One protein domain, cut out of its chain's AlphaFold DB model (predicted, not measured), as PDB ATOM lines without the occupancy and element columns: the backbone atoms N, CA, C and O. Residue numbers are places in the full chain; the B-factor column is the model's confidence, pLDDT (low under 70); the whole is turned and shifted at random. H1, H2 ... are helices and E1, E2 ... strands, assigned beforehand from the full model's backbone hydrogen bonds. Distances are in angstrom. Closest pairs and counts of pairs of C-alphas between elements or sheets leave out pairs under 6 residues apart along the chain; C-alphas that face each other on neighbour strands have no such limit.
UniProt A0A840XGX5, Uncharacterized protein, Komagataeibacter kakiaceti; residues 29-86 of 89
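Overview. This is residues 29 to 86 of the 89 residues of an uncharacterized protein of Komagataeibacter kakiaceti (UniProt A0A840XGX5). Two small antiparallel sheets sit at opposite ends of an elongated model, with one short helix, H1, in the space between them, like a dumbbell with a thin waist. At one end E3, E4 and E5 form a three-stranded sheet, and at the other E1 and E2 form a hairpin; the two sheets have no contact with each other. The printed part has 58 residues with one named helix and five named strands, in the order E1, E2, H1, E3, E4, E5, and its class is mixed, helices and strands. It is only just loose, close to extended, with a radius of gyration of the C-alphas of 15.3 A, and its outline is a rod with spans of 47 by 19 by 16 A.

Arrangement. Begin at the larger sheet, whose order is E3, residues 68 to 70, then E4, residues 75 to 78, then E5, residues 81 to 85. It is a meander, each strand the antiparallel neighbour of the one before, with E3 and E5 as edge strands. In the hairpin of E3 and E4, at 163 degrees between directions, look for N 77 and O 69, 2.8 A apart and within hydrogen-bond range. In the hairpin of E4 and E5, at 139 degrees, N 76 and O 84 are 2.8 A apart, also within range. Moving outward, H1, residues 54 to 61, is not on this sheet, and every O i to N i+4 pair in it is within hydrogen-bond range. Beyond it, E1, residues 29 to 33, and E2, residues 39 to 43, form an antiparallel hairpin at 168 degrees, with N 40 and O 32 at 2.8 A, within hydrogen-bond range. The closest C-alphas of E2 and H1 are those of Leu 39 and Cys 54, 6.2 A apart. E1 and H1 are apart.

Along the chain. From C-alpha 68 at (16.772, 18.756, -9.411), E3 runs 7.1 A to C-alpha 70. E4 covers 9.7 A, and E5 covers 11.6 A and ends at C-alpha 85, at (11.081, 9.044, -5.657). H1 measures 10.4 A. Find C-alpha 29 at (32.727, 22.704, 17.805), where E1 begins its 14.1 A; E2 measures 13.2 A.

Size, cuts and confidence. The two C-alphas farthest apart are those of Asp 45 and Ala 73, at 47.3 A. The printed part has no cut, and no link is long: those from E2 to H1 and from H1 to E3 are short, and the other three are tight. The mean pLDDT of the printed part is 90.4, and no printed residue is under 70.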
ATOM      1  N   SER A  29      33.285  21.490  17.210       96.94
ATOM      2  CA  SER A  29      32.727  22.704  17.805       96.94
ATOM      3  C   SER A  29      31.614  23.296  16.943       96.94
ATOM      4  O   SER A  29      30.597  23.743  17.471       96.94
ATOM      5  N   SER A  30      31.774  23.274  15.617       97.25
ATOM      6  CA  SER A  30      30.758  23.779  14.695       97.25
ATOM      7  C   SER A  30      30.785  23.071  13.344       97.25
ATOM      8  O   SER A  30      31.814  22.562  12.893       97.25
ATOM      9  N   VAL A  31      29.618  23.061  12.700       96.81
ATOM     10  CA  VAL A  31      29.414  22.594  11.330       96.81
ATOM     11  C   VAL A  31      28.549  23.629  10.623       96.81
ATOM     12  O   VAL A  31      27.497  24.005  11.139       96.81
ATOM     13  N   SER A  32      28.985  24.112   9.462       95.75
ATOM     14  CA  SER A  32      28.247  25.122   8.696       95.75
ATOM     15  C   SER A  32      28.440  24.942   7.198       95.75
ATOM     16  O   SER A  32      29.453  24.396   6.770       95.75
ATOM     17  N   PHE A  33      27.472  25.403   6.406       94.88
ATOM     18  CA  PHE A  33      27.667  25.567   4.971       94.88
ATOM     19  C   PHE A  33      28.174  26.977   4.691       94.88
ATOM     20  O   PHE A  33      27.582  27.945   5.175       94.88
ATOM     21  N   ASP A  34      29.229  27.103   3.890       87.31
ATOM     22  CA  ASP A  34      29.519  28.383   3.261       87.31
ATOM     23  C   ASP A  34      28.416  28.696   2.235       87.31
ATOM     24  O   ASP A  34      27.737  27.800   1.726       87.31
ATOM     25  N   GLY A  35      28.183  29.972   1.930       86.56
ATOM     26  CA  GLY A  35      27.126  30.382   0.991       86.56
ATOM     27  C   GLY A  35      27.284  29.834  -0.438       86.56
ATOM     28  O   GLY A  35      26.431  30.096  -1.281       86.56
ATOM     29  N   THR A  36      28.355  29.082  -0.712       88.56
ATOM     30  CA  THR A  36      28.661  28.420  -1.987       88.56
ATOM     31  C   THR A  36      28.373  26.910  -1.937       88.56
ATOM     32  O   THR A  36      28.475  26.224  -2.954       88.56
ATOM     33  N   GLY A  37      27.973  26.380  -0.776       89.44
ATOM     34  CA  GLY A  37      27.578  24.987  -0.579       89.44
ATOM     35  C   GLY A  37      28.713  24.040  -0.183       89.44
ATOM     36  O   GLY A  37      28.546  22.820  -0.303       89.44
ATOM     37  N   ASN A  38      29.843  24.559   0.307       94.62
ATOM     38  CA  ASN A  38      30.852  23.733   0.968       94.62
ATOM     39  C   ASN A  38      30.513  23.572   2.455       94.62
ATOM     40  O   ASN A  38      30.091  24.522   3.104       94.62
ATOM     41  N   LEU A  39      30.718  22.377   3.001       96.31
ATOM     42  CA  LEU A  39      30.584  22.090   4.424       96.31
ATOM     43  C   LEU A  39      31.919  22.352   5.126       96.31
ATOM     44  O   LEU A  39      32.917  21.688   4.840       96.31
ATOM     45  N   THR A  40      31.916  23.284   6.069       96.50
ATOM     46  CA  THR A  40      33.053  23.607   6.931       96.50
ATOM     47  C   THR A  40      32.828  23.018   8.317       96.50
ATOM     48  O   THR A  40      31.763  23.196   8.914       96.50
ATOM     49  N   VAL A  41      33.850  22.338   8.839       97.00
ATOM     50  CA  VAL A  41      33.865  21.765  10.188       97.00
ATOM     51  C   VAL A  41      34.982  22.422  10.984       97.00
ATOM     52  O   VAL A  41      36.138  22.400  10.561       97.00
ATOM     53  N   THR A  42      34.633  22.980  12.141       96.56
ATOM     54  CA  THR A  42      35.601  23.540  13.090       96.56
ATOM     55  C   THR A  42      35.694  22.629  14.301       96.56
ATOM     56  O   THR A  42      34.674  22.246  14.882       96.56
ATOM     57  N   LEU A  43      36.916  22.277  14.681       95.94
ATOM     58  CA  LEU A  43      37.207  21.464  15.852       95.94
ATOM     59  C   LEU A  43      37.288  22.321  17.124       95.94
ATOM     60  O   LEU A  43      37.349  23.547  17.080       95.94
ATOM     61  N   SER A  44      37.272  21.664  18.280       94.69
ATOM     62  CA  SER A  44      37.295  22.290  19.608       94.69
ATOM     63  C   SER A  44      38.551  23.112  19.909       94.69
ATOM     64  O   SER A  44      38.527  23.941  20.810       94.69
ATOM     65  N   ASP A  45      39.641  22.884  19.179       92.56
ATOM     66  CA  ASP A  45      40.891  23.651  19.254       92.56
ATOM     67  C   ASP A  45      40.930  24.839  18.272       92.56
ATOM     68  O   ASP A  45      41.932  25.547  18.197       92.56
ATOM     69  N   GLY A  46      39.849  25.065  17.519       93.62
ATOM     70  CA  GLY A  46      39.762  26.093  16.484       93.62
ATOM     71  C   GLY A  46      40.320  25.667  15.124       93.62
ATOM     72  O   GLY A  46      40.224  26.445  14.175       93.62
ATOM     73  N   THR A  47      40.856  24.449  14.989       94.00
ATOM     74  CA  THR A  47      41.293  23.916  13.695       94.00
ATOM     75  C   THR A  47      40.095  23.803  12.758       94.00
ATOM     76  O   THR A  47      39.083  23.179  13.085       94.00
ATOM     77  N   VAL A  48      40.218  24.385  11.568       95.56
ATOM     78  CA  VAL A  48      39.228  24.255  10.497       95.56
ATOM     79  C   VAL A  48      39.687  23.144   9.559       95.56
ATOM     80  O   VAL A  48      40.800  23.193   9.037       95.56
ATOM     81  N   LEU A  49      38.845  22.128   9.369       94.31
ATOM     82  CA  LEU A  49      39.114  21.056   8.411       94.31
ATOM     83  C   LEU A  49      38.917  21.550   6.975       94.31
ATOM     84  O   LEU A  49      38.134  22.472   6.734       94.31
ATOM     85  N   GLU A  50      39.586  20.892   6.025       95.06
ATOM     86  CA  GLU A  50      39.425  21.186   4.600       95.06
ATOM     87  C   GLU A  50      37.934  21.140   4.209       95.06
ATOM     88  O   GLU A  50      37.264  20.135   4.488       95.06
ATOM     89  N   PRO A  51      37.388  22.204   3.588       94.75
ATOM     90  CA  PRO A  51      35.975  22.260   3.244       94.75
ATOM     91  C   PRO A  51      35.558  21.114   2.321       94.75
ATOM     92  O   PRO A  51      36.210  20.810   1.320       94.75
ATOM     93  N   VAL A  52      34.419  20.493   2.622       95.31
ATOM     94  CA  VAL A  52      33.864  19.431   1.779       95.31
ATOM     95  C   VAL A  52      32.912  20.053   0.754       95.31
ATOM     96  O   VAL A  52      31.918  20.652   1.161       95.31
ATOM     97  N   PRO A  53      33.131  19.878  -0.563       93.88
ATOM     98  CA  PRO A  53      32.285  20.467  -1.603       93.88
ATOM     99  C   PRO A  53      30.960  19.704  -1.754       93.88
ATOM    100  O   PRO A  53      30.756  18.917  -2.683       93.88
ATOM    101  N   CYS A  54      30.069  19.860  -0.774       91.00
ATOM    102  CA  CYS A  54      28.820  19.113  -0.667       91.00
ATOM    103  C   CYS A  54      27.879  19.382  -1.839       91.00
ATOM    104  O   CYS A  54      27.359  18.423  -2.405       91.00
ATOM    105  N   ALA A  55      27.690  20.638  -2.245       85.75
ATOM    106  CA  ALA A  55      26.831  20.967  -3.382       85.75
ATOM    107  C   ALA A  55      27.291  20.268  -4.674       85.75
ATOM    108  O   ALA A  55      26.486  19.676  -5.388       85.75
ATOM    109  N   GLN A  56      28.598  20.249  -4.937       86.69
ATOM    110  CA  GLN A  56      29.198  19.596  -6.098       86.69
ATOM    111  C   GLN A  56      29.100  18.069  -5.994       86.69
ATOM    112  O   GLN A  56      28.833  17.403  -6.992       86.69
ATOM    113  N   LYS A  57      29.273  17.497  -4.794       89.31
ATOM    114  CA  LYS A  57      29.075  16.058  -4.554       89.31
ATOM    115  C   LYS A  57      27.622  15.639  -4.777       89.31
ATOM    116  O   LYS A  57      27.390  14.612  -5.406       89.31
ATOM    117  N   ILE A  58      26.662  16.438  -4.308       85.12
ATOM    118  CA  ILE A  58      25.230  16.218  -4.546       85.12
ATOM    119  C   ILE A  58      24.939  16.317  -6.046       85.12
ATOM    120  O   ILE A  58      24.359  15.393  -6.608       85.12
ATOM    121  N   ALA A  59      25.408  17.371  -6.721       83.88
ATOM    122  CA  ALA A  59      25.256  17.509  -8.169       83.88
ATOM    123  C   ALA A  59      25.844  16.299  -8.914       83.88
ATOM    124  O   ALA A  59      25.191  15.742  -9.792       83.88
ATOM    125  N   GLY A  60      27.034  15.835  -8.521       86.00
ATOM    126  CA  GLY A  60      27.676  14.641  -9.070       86.00
ATOM    127  C   GLY A  60      26.864  13.360  -8.864       86.00
ATOM    128  O   GLY A  60      26.756  12.561  -9.792       86.00
ATOM    129  N   ALA A  61      26.228  13.188  -7.701       85.94
ATOM    130  CA  ALA A  61      25.338  12.055  -7.439       85.94
ATOM    131  C   ALA A  61      24.113  12.033  -8.373       85.94
ATOM    132  O   ALA A  61      23.603  10.963  -8.692       85.94
ATOM    133  N   PHE A  62      23.697  13.196  -8.877       85.00
ATOM    134  CA  PHE A  62      22.656  13.329  -9.897       85.00
ATOM    135  C   PHE A  62      23.212  13.460 -11.328       85.00
ATOM    136  O   PHE A  62      22.505  13.912 -12.224       85.00
ATOM    137  N   GLY A  63      24.469  13.078 -11.576       84.50
ATOM    138  CA  GLY A  63      25.073  13.108 -12.915       84.50
ATOM    139  C   GLY A  63      25.470  14.503 -13.411       84.50
ATOM    140  O   GLY A  63      25.567  14.723 -14.615       84.50
ATOM    141  N   GLY A  64      25.688  15.454 -12.500       83.75
ATOM    142  CA  GLY A  64      26.110  16.821 -12.815       83.75
ATOM    143  C   GLY A  64      24.983  17.733 -13.301       83.75
ATOM    144  O   GLY A  64      25.248  18.723 -13.978       83.75
ATOM    145  N   VAL A  65      23.723  17.406 -13.001       81.94
ATOM    146  CA  VAL A  65      22.582  18.230 -13.426       81.94
ATOM    147  C   VAL A  65      22.546  19.578 -12.707       81.94
ATOM    148  O   VAL A  65      22.801  19.675 -11.510       81.94
ATOM    149  N   ALA A  66      22.173  20.622 -13.446       75.94
ATOM    150  CA  ALA A  66      22.049  21.982 -12.922       75.94
ATOM    151  C   ALA A  66      20.809  22.182 -12.032       75.94
ATOM    152  O   ALA A  66      20.766  23.115 -11.234       75.94
ATOM    153  N   LEU A  67      19.791  21.327 -12.186       81.69
ATOM    154  CA  LEU A  67      18.530  21.426 -11.463       81.69
ATOM    155  C   LEU A  67      17.969  20.037 -11.157       81.69
ATOM    156  O   LEU A  67      17.841  19.186 -12.046       81.69
ATOM    157  N   VAL A  68      17.586  19.867  -9.895       86.81
ATOM    158  CA  VAL A  68      16.772  18.756  -9.411       86.81
ATOM    159  C   VAL A  68      15.485  19.343  -8.844       86.81
ATOM    160  O   VAL A  68      15.532  20.304  -8.077       86.81
ATOM    161  N   VAL A  69      14.339  18.790  -9.233       89.75
ATOM    162  CA  VAL A  69      13.019  19.185  -8.720       89.75
ATOM    163  C   VAL A  69      12.241  17.962  -8.263       89.75
ATOM    164  O   VAL A  69      12.498  16.852  -8.723       89.75
ATOM    165  N   VAL A  70      11.274  18.174  -7.375       91.88
ATOM    166  CA  VAL A  70      10.262  17.170  -7.041       91.88
ATOM    167  C   VAL A  70       8.983  17.539  -7.777       91.88
ATOM    168  O   VAL A  70       8.544  18.686  -7.684       91.88
ATOM    169  N   ASP A  71       8.407  16.610  -8.536       92.06
ATOM    170  CA  ASP A  71       7.110  16.843  -9.174       92.06
ATOM    171  C   ASP A  71       5.935  16.630  -8.202       92.06
ATOM    172  O   ASP A  71       6.099  16.193  -7.062       92.06
ATOM    173  N   ALA A  72       4.716  16.934  -8.657       92.00
ATOM    174  CA  ALA A  72       3.508  16.781  -7.846       92.00
ATOM    175  C   ALA A  72       3.191  15.320  -7.466       92.00
ATOM    176  O   ALA A  72       2.411  15.089  -6.546       92.00
ATOM    177  N   ALA A  73       3.776  14.341  -8.162       91.50
ATOM    178  CA  ALA A  73       3.642  12.920  -7.858       91.50
ATOM    179  C   ALA A  73       4.735  12.420  -6.891       91.50
ATOM    180  O   ALA A  73       4.737  11.244  -6.528       91.50
ATOM    181  N   GLY A  74       5.648  13.295  -6.453       92.06
ATOM    182  CA  GLY A  74       6.741  12.952  -5.544       92.06
ATOM    183  C   GLY A  74       7.963  12.346  -6.241       92.06
ATOM    184  O   GLY A  74       8.851  11.820  -5.564       92.06
ATOM    185  N   ASN A  75       8.042  12.405  -7.573       92.00
ATOM    186  CA  ASN A  75       9.217  11.933  -8.295       92.00
ATOM    187  C   ASN A  75      10.345  12.955  -8.192       92.00
ATOM    188  O   ASN A  75      10.141  14.153  -8.387       92.00
ATOM    189  N   LEU A  76      11.560  12.461  -7.962       91.44
ATOM    190  CA  LEU A  76      12.785  13.234  -8.113       91.44
ATOM    191  C   LEU A  76      13.131  13.318  -9.595       91.44
ATOM    192  O   LEU A  76      13.424  12.298 -10.222       91.44
ATOM    193  N   LEU A  77      13.117  14.527 -10.148       90.69
ATOM    194  CA  LEU A  77      13.464  14.795 -11.535       90.69
ATOM    195  C   LEU A  77      14.826  15.488 -11.615       90.69
ATOM    196  O   LEU A  77      14.998  16.585 -11.090       90.69
ATOM    197  N   ALA A  78      15.767  14.888 -12.337       89.88
ATOM    198  CA  ALA A  78      17.052  15.477 -12.700       89.88
ATOM    199  C   ALA A  78      17.039  15.786 -14.205       89.88
ATOM    200  O   ALA A  78      16.811  14.894 -15.024       89.88
ATOM    201  N   ASN A  79      17.240  17.054 -14.585       86.50
ATOM    202  CA  ASN A  79      17.127  17.505 -15.984       86.50
ATOM    203  C   ASN A  79      15.791  17.092 -16.655       86.50
ATOM    204  O   ASN A  79      15.757  16.629 -17.796       86.50
ATOM    205  N   GLY A  80      14.691  17.172 -15.896       85.50
ATOM    206  CA  GLY A  80      13.346  16.783 -16.341       85.50
ATOM    207  C   GLY A  80      13.102  15.273 -16.459       85.50
ATOM    208  O   GLY A  80      12.002  14.876 -16.830       85.50
ATOM    209  N   LYS A  81      14.090  14.423 -16.144       87.31
ATOM    210  CA  LYS A  81      13.947  12.962 -16.163       87.31
ATOM    211  C   LYS A  81      13.812  12.403 -14.746       87.31
ATOM    212  O   LYS A  81      14.606  12.790 -13.887       87.31
ATOM    213  N   PRO A  82      12.878  11.470 -14.494       90.19
ATOM    214  CA  PRO A  82      12.792  10.791 -13.209       90.19
ATOM    215  C   PRO A  82      14.066   9.997 -12.916       90.19
ATOM    216  O   PRO A  82      14.514   9.206 -13.744       90.19
ATOM    217  N   VAL A  83      14.633  10.208 -11.732       89.75
ATOM    218  CA  VAL A  83      15.811   9.486 -11.217       89.75
ATOM    219  C   VAL A  83      15.532   8.761  -9.904       89.75
ATOM    220  O   VAL A  83      16.374   8.013  -9.417       89.75
ATOM    221  N   GLY A  84      14.343   8.954  -9.333       89.00
ATOM    222  CA  GLY A  84      13.899   8.282  -8.120       89.00
ATOM    223  C   GLY A  84      12.588   8.864  -7.605       89.00
ATOM    224  O   GLY A  84      11.947   9.671  -8.277       89.00
ATOM    225  N   MET A  85      12.214   8.480  -6.389       88.19
ATOM    226  CA  MET A  85      11.081   9.044  -5.657       88.19
ATOM    227  C   MET A  85      11.554   9.573  -4.309       88.19
ATOM    228  O   MET A  85      12.472   9.015  -3.704       88.19
ATOM    229  N   VAL A  86      10.917  10.637  -3.830       85.31
ATOM    230  CA  VAL A  86      11.121  11.105  -2.460       85.31
ATOM    231  C   VAL A  86      10.468  10.102  -1.516       85.31
ATOM    232  O   VAL A  86       9.254   9.914  -1.546       85.31
TER     233      VAL A  86